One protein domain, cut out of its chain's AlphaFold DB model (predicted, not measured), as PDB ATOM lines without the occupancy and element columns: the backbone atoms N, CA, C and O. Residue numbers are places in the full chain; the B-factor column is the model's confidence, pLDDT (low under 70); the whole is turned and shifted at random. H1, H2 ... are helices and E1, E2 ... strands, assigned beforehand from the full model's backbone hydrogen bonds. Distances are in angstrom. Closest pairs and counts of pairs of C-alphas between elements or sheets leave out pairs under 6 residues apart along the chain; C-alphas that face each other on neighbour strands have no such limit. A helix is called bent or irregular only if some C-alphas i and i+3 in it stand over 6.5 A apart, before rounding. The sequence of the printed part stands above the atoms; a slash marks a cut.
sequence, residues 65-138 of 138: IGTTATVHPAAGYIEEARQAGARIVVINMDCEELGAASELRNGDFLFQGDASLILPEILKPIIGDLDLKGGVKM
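This is residues 65 to 138 of the 138 residues of the protein "NAD-dependent protein deacylase" of Lachnellula willkommii (UniProt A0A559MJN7). A small sheet of two parallel strands, E1 and E2, has H2 over one face and the long link 93 to 108 over the other, with H1 beside E1. The 74 printed residues run H1, E1, E2, H2, a mixed class with under half of the residues in named elements. The whole is loose, radius of gyration of the C-alphas 14.1 A, spanning 36 by 25 by 23 A.

E1, residues 87 to 92, is 16.4 A long, from C-alpha 87 at (141.003, 147.162, 113.642). E2, residues 109 to 112, is 10.0 A. H1, residues 74 to 83, is 15.2 A. H2, residues 115 to 127, is 15.2 A, ending at C-alpha 127 (149.514, 151.788, 130.823); it is irregular, with C-alphas 122 and 125 7.5 A apart.

E1 and E2 are parallel at 1 degrees; N 90 and O 109 are 2.8 A apart, within hydrogen-bond range. The closest C-alphas of E1 and H2, Ile 91 and Ala 115, are 6.0 A apart; those of E1 and H1, Ile 88 and Arg 82, 7.2 A. H1 is apart from E2 and H2. O i to N i+4 pairs are within range in 4 of 6 for H1 and 5 of 9 for H2.

The C-alphas of Glu 96 and Met 138 are farthest apart, 38.8 A. The printed part has no cut; the link E1 to E2 is long. Residues 132 to 138 have pLDDT under 70.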
ATOM      1  N   ILE A  65     153.825 146.421 114.230       97.50
ATOM      2  CA  ILE A  65     154.867 147.305 114.768       97.50
ATOM      3  C   ILE A  65     156.218 146.944 114.154       97.50
ATOM      4  O   ILE A  65     156.646 145.795 114.254       97.50
ATOM      5  N   GLY A  66     156.912 147.918 113.562       95.75
ATOM      6  CA  GLY A  66     158.311 147.761 113.143       95.75
ATOM      7  C   GLY A  66     158.541 146.712 112.051       95.75
ATOM      8  O   GLY A  66     159.580 146.054 112.040       95.75
ATOM      9  N   THR A  67     157.570 146.505 111.161       95.12
ATOM     10  CA  THR A  67     157.634 145.494 110.097       95.12
ATOM     11  C   THR A  67     157.024 146.014 108.801       95.12
ATOM     12  O   THR A  67     156.043 146.752 108.824       95.12
ATOM     13  N   THR A  68     157.575 145.579 107.664       94.31
ATOM     14  CA  THR A  68     156.989 145.811 106.331       94.31
ATOM     15  C   THR A  68     155.851 144.837 106.015       94.31
ATOM     16  O   THR A  68     155.237 144.940 104.961       94.31
ATOM     17  N   ALA A  69     155.575 143.866 106.898       95.50
ATOM     18  CA  ALA A  69     154.506 142.875 106.753       95.50
ATOM     19  C   ALA A  69     154.509 142.137 105.395       95.50
ATOM     20  O   ALA A  69     153.474 141.964 104.752       95.50
ATOM     21  N   THR A  70     155.692 141.697 104.955       94.56
ATOM     22  CA  THR A  70     155.896 140.982 103.677       94.56
ATOM     23  C   THR A  70     156.239 139.496 103.839       94.56
ATOM     24  O   THR A  70     156.184 138.742 102.868       94.56
ATOM     25  N   VAL A  71     156.598 139.050 105.048       92.56
ATOM     26  CA  VAL A  71     157.049 137.672 105.303       92.56
ATOM     27  C   VAL A  71     155.889 136.805 105.786       92.56
ATOM     28  O   VAL A  71     155.305 137.047 106.844       92.56
ATOM     29  N   HIS A  72     155.580 135.764 105.015       91.00
ATOM     30  CA  HIS A  72     154.547 134.784 105.344       91.00
ATOM     31  C   HIS A  72     155.107 133.602 106.149       91.00
ATOM     32  O   HIS A  72     156.268 133.234 105.950       91.00
ATOM     33  N   PRO A  73     154.293 132.992 107.032       91.88
ATOM     34  CA  PRO A  73     152.859 133.242 107.254       91.88
ATOM     35  C   PRO A  73     152.532 134.432 108.169       91.88
ATOM     36  O   PRO A  73     151.404 134.901 108.125       91.88
ATOM     37  N   ALA A  74     153.494 134.980 108.921       92.75
ATOM     38  CA  ALA A  74     153.238 136.015 109.931       92.75
ATOM     39  C   ALA A  74     152.452 137.239 109.413       92.75
ATOM     40  O   ALA A  74     151.560 137.736 110.094       92.75
ATOM     41  N   ALA A  75     152.740 137.705 108.192       94.94
ATOM     42  CA  ALA A  75     151.999 138.797 107.557       94.94
ATOM     43  C   ALA A  75     150.511 138.475 107.297       94.94
ATOM     44  O   ALA A  75     149.683 139.385 107.274       94.94
ATOM     45  N   GLY A  76     150.163 137.198 107.116       94.81
ATOM     46  CA  GLY A  76     148.793 136.734 106.872       94.81
ATOM     47  C   GLY A  76     147.855 136.968 108.057       94.81
ATOM     48  O   GLY A  76     146.690 137.309 107.850       94.81
ATOM     49  N   TYR A  77     148.385 136.931 109.283       95.00
ATOM     50  CA  TYR A  77     147.598 137.142 110.499       95.00
ATOM     51  C   TYR A  77     146.955 138.526 110.598       95.00
ATOM     52  O   TYR A  77     145.992 138.703 111.340       95.00
ATOM     53  N   ILE A  78     147.436 139.509 109.831       95.56
ATOM     54  CA  ILE A  78     146.800 140.828 109.742       95.56
ATOM     55  C   ILE A  78     145.391 140.692 109.162       95.56
ATOM     56  O   ILE A  78     144.439 141.246 109.714       95.56
ATOM     57  N   GLU A  79     145.239 139.940 108.071       93.44
ATOM     58  CA  GLU A  79     143.929 139.764 107.447       93.44
ATOM     59  C   GLU A  79     143.057 138.792 108.244       93.44
ATOM     60  O   GLU A  79     141.857 139.025 108.360       93.44
ATOM     61  N   GLU A  80     143.634 137.764 108.869       93.81
ATOM     62  CA  GLU A  80     142.884 136.878 109.771       93.81
ATOM     63  C   GLU A  80     142.317 137.639 110.975       93.81
ATOM     64  O   GLU A  80     141.123 137.549 111.263       93.81
ATOM     65  N   ALA A  81     143.129 138.478 111.628       94.19
ATOM     66  CA  ALA A  81     142.662 139.340 112.709       94.19
ATOM     67  C   ALA A  81     141.548 140.275 112.224       94.19
ATOM     68  O   ALA A  81     140.539 140.469 112.905       94.19
ATOM     69  N   ARG A  82     141.689 140.824 111.017       92.38
ATOM     70  CA  ARG A  82     140.665 141.677 110.418       92.38
ATOM     71  C   ARG A  82     139.356 140.928 110.163       92.38
ATOM     72  O   ARG A  82     138.282 141.468 110.430       92.38
ATOM     73  N   GLN A  83     139.429 139.692 109.678       91.25
ATOM     74  CA  GLN A  83     138.266 138.818 109.493       91.25
ATOM     75  C   GLN A  83     137.605 138.465 110.830       91.25
ATOM     76  O   GLN A  83     136.379 138.389 110.898       91.25
ATOM     77  N   ALA A  84     138.391 138.360 111.906       90.31
ATOM     78  CA  ALA A  84     137.899 138.228 113.277       90.31
ATOM     79  C   ALA A  84     137.290 139.531 113.853       90.31
ATOM     80  O   ALA A  84     136.764 139.529 114.968       90.31
ATOM     81  N   GLY A  85     137.302 140.632 113.089       90.56
ATOM     82  CA  GLY A  85     136.691 141.915 113.445       90.56
ATOM     83  C   GLY A  85     137.661 142.960 113.997       90.56
ATOM     84  O   GLY A  85     137.205 144.013 114.455       90.56
ATOM     85  N   ALA A  86     138.969 142.702 113.945       95.50
ATOM     86  CA  ALA A  86     139.969 143.614 114.473       95.50
ATOM     87  C   ALA A  86     140.119 144.869 113.612       95.50
ATOM     88  O   ALA A  86     140.068 144.823 112.379       95.50
ATOM     89  N   ARG A  87     140.396 145.988 114.280       97.19
ATOM     90  CA  ARG A  87     141.003 147.162 113.642       97.19
ATOM     91  C   ARG A  87     142.509 146.974 113.560       97.19
ATOM     92  O   ARG A  87     143.112 146.417 114.479       97.19
ATOM     93  N   ILE A  88     143.112 147.471 112.493       97.62
ATOM     94  CA  ILE A  88     144.556 147.397 112.279       97.62
ATOM     95  C   ILE A  88     145.192 148.719 112.702       97.62
ATOM     96  O   ILE A  88     144.737 149.797 112.321       97.62
ATOM     97  N   VAL A  89     146.250 148.642 113.503       97.69
ATOM     98  CA  VAL A  89     147.061 149.798 113.889       97.69
ATOM     99  C   VAL A  89     148.489 149.531 113.467       97.69
ATOM    100  O   VAL A  89     149.118 148.602 113.968       97.69
ATOM    101  N   VAL A  90     149.008 150.360 112.574       97.62
ATOM    102  CA  VAL A  90     150.373 150.237 112.073       97.62
ATOM    103  C   VAL A  90     151.243 151.310 112.711       97.62
ATOM    104  O   VAL A  90     150.894 152.490 112.684       97.62
ATOM    105  N   ILE A  91     152.383 150.905 113.268       97.75
ATOM    106  CA  ILE A  91     153.428 151.801 113.761       97.75
ATOM    107  C   ILE A  91     154.745 151.415 113.095       97.75
ATOM    108  O   ILE A  91     155.308 150.361 113.397       97.75
ATOM    109  N   ASN A  92     155.240 152.251 112.185       96.94
ATOM    110  CA  ASN A  92     156.488 151.970 111.479       96.94
ATOM    111  C   ASN A  92     157.252 153.244 111.107       96.94
ATOM    112  O   ASN A  92     156.659 154.304 110.930       96.94
ATOM    113  N   MET A  93     158.574 153.139 110.960       95.19
ATOM    114  CA  MET A  93     159.420 154.268 110.543       95.19
ATOM    115  C   MET A  93     159.139 154.690 109.094       95.19
ATOM    116  O   MET A  93     159.064 155.880 108.787       95.19
ATOM    117  N   ASP A  94     158.974 153.695 108.224       91.81
ATOM    118  CA  ASP A  94     158.670 153.849 106.808       91.81
ATOM    119  C   ASP A  94     157.289 153.252 106.517       91.81
ATOM    120  O   ASP A  94     157.001 152.109 106.877       91.81
ATOM    121  N   CYS A  95     156.425 154.043 105.894       89.31
ATOM    122  CA  CYS A  95     155.050 153.662 105.595       89.31
ATOM    123  C   CYS A  95     154.780 153.552 104.088       89.31
ATOM    124  O   CYS A  95     153.630 153.351 103.702       89.31
ATOM    125  N   GLU A  96     155.806 153.686 103.244       87.56
ATOM    126  CA  GLU A  96     155.660 153.562 101.790       87.56
ATOM    127  C   GLU A  96     155.490 152.092 101.366       87.56
ATOM    128  O   GLU A  96     154.711 151.794 100.460       87.56
ATOM    129  N   GLU A  97     156.134 151.156 102.076       88.00
ATOM    130  CA  GLU A  97     156.100 149.716 101.785       88.00
ATOM    131  C   GLU A  97     155.623 148.885 102.993       88.00
ATOM    132  O   GLU A  97     156.411 148.357 103.778       88.00
ATOM    133  N   LEU A  98     154.300 148.745 103.134       90.81
ATOM    134  CA  LEU A  98     153.663 148.069 104.278       90.81
ATOM    135  C   LEU A  98     153.058 146.691 103.968       90.81
ATOM    136  O   LEU A  98     152.356 146.140 104.812       90.81
ATOM    137  N   GLY A  99     153.297 146.125 102.780       92.44
ATOM    138  CA  GLY A  99     152.877 144.756 102.450       92.44
ATOM    139  C   GLY A  99     151.403 144.484 102.781       92.44
ATOM    140  O   GLY A  99     150.520 145.236 102.364       92.44
ATOM    141  N   ALA A 100     151.138 143.440 103.573       92.75
ATOM    142  CA  ALA A 100     149.787 143.071 104.013       92.75
ATOM    143  C   ALA A 100     149.088 144.137 104.889       92.75
ATOM    144  O   ALA A 100     147.866 144.119 105.026       92.75
ATOM    145  N   ALA A 101     149.833 145.088 105.455       92.62
ATOM    146  CA  ALA A 101     149.302 146.192 106.255       92.62
ATOM    147  C   ALA A 101     148.993 147.464 105.436       92.62
ATOM    148  O   ALA A 101     148.563 148.463 106.006       92.62
ATOM    149  N   SER A 102     149.211 147.456 104.114       91.75
ATOM    150  CA  SER A 102     149.039 148.645 103.259       91.75
ATOM    151  C   SER A 102     147.576 149.076 103.063       91.75
ATOM    152  O   SER A 102     147.295 150.262 102.886       91.75
ATOM    153  N   GLU A 103     146.622 148.144 103.126       90.25
ATOM    154  CA  GLU A 103     145.201 148.411 102.876       90.25
ATOM    155  C   GLU A 103     144.451 148.849 104.144       90.25
ATOM    156  O   GLU A 103     143.650 148.104 104.718       90.25
ATOM    157  N   LEU A 104     144.694 150.073 104.607       92.12
ATOM    158  CA  LEU A 104     143.982 150.618 105.768       92.12
ATOM    159  C   LEU A 104     142.500 150.864 105.443       92.12
ATOM    160  O   LEU A 104     142.152 151.511 104.452       92.12
ATOM    161  N   ARG A 105     141.611 150.355 106.299       93.50
ATOM    162  CA  ARG A 105     140.153 150.533 106.224       93.50
ATOM    163  C   ARG A 105     139.700 151.615 107.207       93.50
ATOM    164  O   ARG A 105     140.440 152.060 108.080       93.50
ATOM    165  N   ASN A 106     138.450 152.056 107.078       91.69
ATOM    166  CA  ASN A 106     137.884 153.034 108.002       91.69
ATOM    167  C   ASN A 106     137.917 152.507 109.449       91.69
ATOM    168  O   ASN A 106     137.319 151.471 109.744       91.69
ATOM    169  N   GLY A 107     138.576 153.247 110.342       91.56
ATOM    170  CA  GLY A 107     138.788 152.854 111.735       91.56
ATOM    171  C   GLY A 107     140.142 152.197 112.018       91.56
ATOM    172  O   GLY A 107     140.430 151.958 113.188       91.56
ATOM    173  N   ASP A 108     140.957 151.945 110.992       97.00
ATOM    174  CA  ASP A 108     142.370 151.597 111.150       97.00
ATOM    175  C   ASP A 108     143.208 152.861 111.411       97.00
ATOM    176  O   ASP A 108     142.776 153.987 111.138       97.00
ATOM    177  N   PHE A 109     144.416 152.678 111.940       96.50
ATOM    178  CA  PHE A 109     145.319 153.770 112.300       96.50
ATOM    179  C   PHE A 109     146.724 153.532 111.747       96.50
ATOM    180  O   PHE A 109     147.211 152.403 111.733       96.50
ATOM    181  N   LEU A 110     147.392 154.611 111.346       96.62
ATOM    182  CA  LEU A 110     148.783 154.603 110.906       96.62
ATOM    183  C   LEU A 110     149.557 155.680 111.651       96.62
ATOM    184  O   LEU A 110     149.211 156.859 111.586       96.62
ATOM    185  N   PHE A 111     150.627 155.269 112.315       96.75
ATOM    186  CA  PHE A 111     151.551 156.150 113.003       96.75
ATOM    187  C   PHE A 111     152.941 155.969 112.403       96.75
ATOM    188  O   PHE A 111     153.577 154.929 112.577       96.75
ATOM    189  N   GLN A 112     153.410 156.985 111.684       96.94
ATOM    190  CA  GLN A 112     154.755 156.970 111.130       96.94
ATOM    191  C   GLN A 112     155.762 157.503 112.153       96.94
ATOM    192  O   GLN A 112     155.637 158.637 112.614       96.94
ATOM    193  N   GLY A 113     156.772 156.699 112.478       96.38
ATOM    194  CA  GLY A 113     157.880 157.082 113.348       96.38
ATOM    195  C   GLY A 113     158.343 155.968 114.281       96.38
ATOM    196  O   GLY A 113     158.037 154.790 114.093       96.38
ATOM    197  N   ASP A 114     159.116 156.363 115.291       95.56
ATOM    198  CA  ASP A 114     159.750 155.437 116.225       95.56
ATOM    199  C   ASP A 114     158.714 154.837 117.184       95.56
ATOM    200  O   ASP A 114     158.130 155.533 118.023       95.56
ATOM    201  N   ALA A 115     158.511 153.522 117.085       95.50
ATOM    202  CA  ALA A 115     157.593 152.781 117.941       95.50
ATOM    203  C   ALA A 115     157.927 152.915 119.435       95.50
ATOM    204  O   ALA A 115     157.012 152.902 120.260       95.50
ATOM    205  N   SER A 116     159.203 153.099 119.793       93.19
ATOM    206  CA  SER A 116     159.629 153.292 121.184       93.19
ATOM    207  C   SER A 116     159.176 154.631 121.777       93.19
ATOM    208  O   SER A 116     159.094 154.754 122.997       93.19
ATOM    209  N   LEU A 117     158.839 155.613 120.936       93.94
ATOM    210  CA  LEU A 117     158.297 156.909 121.350       93.94
ATOM    211  C   LEU A 117     156.772 156.949 121.225       93.94
ATOM    212  O   LEU A 117     156.092 157.455 122.114       93.94
ATOM    213  N   ILE A 118     156.240 156.389 120.136       95.69
ATOM    214  CA  ILE A 118     154.811 156.434 119.811       95.69
ATOM    215  C   ILE A 118     154.000 155.527 120.741       95.69
ATOM    216  O   ILE A 118     152.997 155.970 121.291       95.69
ATOM    217  N   LEU A 119     154.415 154.270 120.957       94.75
ATOM    218  CA  LEU A 119     153.628 153.320 121.757       94.75
ATOM    219  C   LEU A 119     153.401 153.799 123.199       94.75
ATOM    220  O   LEU A 119     152.253 153.751 123.645       94.75
ATOM    221  N   PRO A 120     154.425 154.289 123.932       93.94
ATOM    222  CA  PRO A 120     154.210 154.838 125.268       93.94
ATOM    223  C   PRO A 120     153.252 156.024 125.278       93.94
ATOM    224  O   PRO A 120     152.473 156.159 126.214       93.94
ATOM    225  N   GLU A 121     153.294 156.874 124.252       93.81
ATOM    226  CA  GLU A 121     152.457 158.069 124.159       93.81
ATOM    227  C   GLU A 121     150.988 157.708 123.903       93.81
ATOM    228  O   GLU A 121     150.123 158.086 124.697       93.81
ATOM    229  N   ILE A 122     150.704 156.888 122.885       93.81
ATOM    230  CA  ILE A 122     149.325 156.523 122.525       93.81
ATOM    231  C   ILE A 122     148.667 155.602 123.561       93.81
ATOM    232  O   ILE A 122     147.449 155.643 123.745       93.81
ATOM    233  N   LEU A 123     149.454 154.770 124.254       93.31
ATOM    234  CA  LEU A 123     148.946 153.847 125.272       93.31
ATOM    235  C   LEU A 123     148.988 154.429 126.686       93.31
ATOM    236  O   LEU A 123     148.446 153.797 127.595       93.31
ATOM    237  N   LYS A 124     149.552 155.627 126.889       94.00
ATOM    238  CA  LYS A 124     149.640 156.296 128.199       94.00
ATOM    239  C   LYS A 124     148.334 156.278 129.008       94.00
ATOM    240  O   LYS A 124     148.406 156.014 130.208       94.00
ATOM    241  N   PRO A 125     147.135 156.494 128.426       94.19
ATOM    242  CA  PRO A 125     145.884 156.427 129.188       94.19
ATOM    243  C   PRO A 125     145.579 155.047 129.792       94.19
ATOM    244  O   PRO A 125     144.783 154.956 130.724       94.19
ATOM    245  N   ILE A 126     146.175 153.982 129.249       92.19
ATOM    246  CA  ILE A 126     145.946 152.586 129.639       92.19
ATOM    247  C   ILE A 126     147.077 152.089 130.542       92.19
ATOM    248  O   ILE A 126     146.814 151.472 131.571       92.19
ATOM    249  N   ILE A 127     148.327 152.345 130.152       89.31
ATOM    250  CA  ILE A 127     149.514 151.788 130.823       89.31
ATOM    251  C   ILE A 127     150.161 152.757 131.819       89.31
ATOM    252  O   ILE A 127     151.057 152.357 132.558       89.31
ATOM    253  N   GLY A 128     149.713 154.015 131.860       90.94
ATOM    254  CA  GLY A 128     150.323 155.073 132.660       90.94
ATOM    255  C   GLY A 128     151.606 155.629 132.040       90.94
ATOM    256  O   GLY A 128     151.883 155.453 130.854       90.94
ATOM    257  N   ASP A 129     152.387 156.343 132.849       86.56
ATOM    258  CA  ASP A 129     153.700 156.844 132.444       86.56
ATOM    259  C   ASP A 129     154.740 155.715 132.471       86.56
ATOM    260  O   ASP A 129     154.985 155.101 133.511       86.56
ATOM    261  N   LEU A 130     155.386 155.467 131.330       80.31
ATOM    262  CA  LEU A 130     156.532 154.568 131.244       80.31
ATOM    263  C   LEU A 130     157.827 155.354 131.455       80.31
ATOM    264  O   LEU A 130     158.171 156.232 130.662       80.31
ATOM    265  N   ASP A 131     158.584 155.004 132.493       71.75
ATOM    266  CA  ASP A 131     159.962 155.472 132.632       71.75
ATOM    267  C   ASP A 131     160.873 154.666 131.692       71.75
ATOM    268  O   ASP A 131     161.407 153.609 132.038       71.75
ATOM    269  N   LEU A 132     161.044 155.173 130.469       66.44
ATOM    270  CA  LEU A 132     161.876 154.552 129.430       66.44
ATOM    271  C   LEU A 132     163.375 154.514 129.791       66.44
ATOM    272  O   LEU A 132     164.169 153.961 129.031       66.44
ATOM    273  N   LYS A 133     163.784 155.073 130.943       59.25
ATOM    274  CA  LYS A 133     165.164 155.005 131.452       59.25
ATOM    275  C   LYS A 133     165.433 153.840 132.411       59.25
ATOM    276  O   LYS A 133     166.582 153.671 132.815       59.25
ATOM    277  N   GLY A 134     164.448 152.988 132.704       47.25
ATOM    278  CA  GLY A 134     164.689 151.684 133.323       47.25
ATOM    279  C   GLY A 134     163.696 151.312 134.417       47.25
ATOM    280  O   GLY A 134     163.689 151.905 135.492       47.25
ATOM    281  N   GLY A 135     162.959 150.228 134.163       46.19
ATOM    282  CA  GLY A 135     162.193 149.481 135.157       46.19
ATOM    283  C   GLY A 135     160.785 150.022 135.383       46.19
ATOM    284  O   GLY A 135     160.599 151.075 135.983       46.19
ATOM    285  N   VAL A 136     159.789 149.240 134.960       43.31
ATOM    286  CA  VAL A 136     158.388 149.402 135.371       43.31
ATOM    287  C   VAL A 136     158.348 149.450 136.900       43.31
ATOM    288  O   VAL A 136     158.622 148.445 137.560       43.31
ATOM    289  N   LYS A 137     158.049 150.616 137.477       40.56
ATOM    290  CA  LYS A 137     157.722 150.713 138.901       40.56
ATOM    291  C   LYS A 137     156.258 150.322 139.066       40.56
ATOM    292  O   LYS A 137     155.389 151.021 138.552       40.56
ATOM    293  N   MET A 138     156.030 149.187 139.732       42.12
ATOM    294  CA  MET A 138     154.727 148.836 140.306       42.12
ATOM    295  C   MET A 138     154.393 149.746 141.487       42.12
ATOM    296  O   MET A 138     155.348 150.158 142.191       42.12
TER     297      MET A 138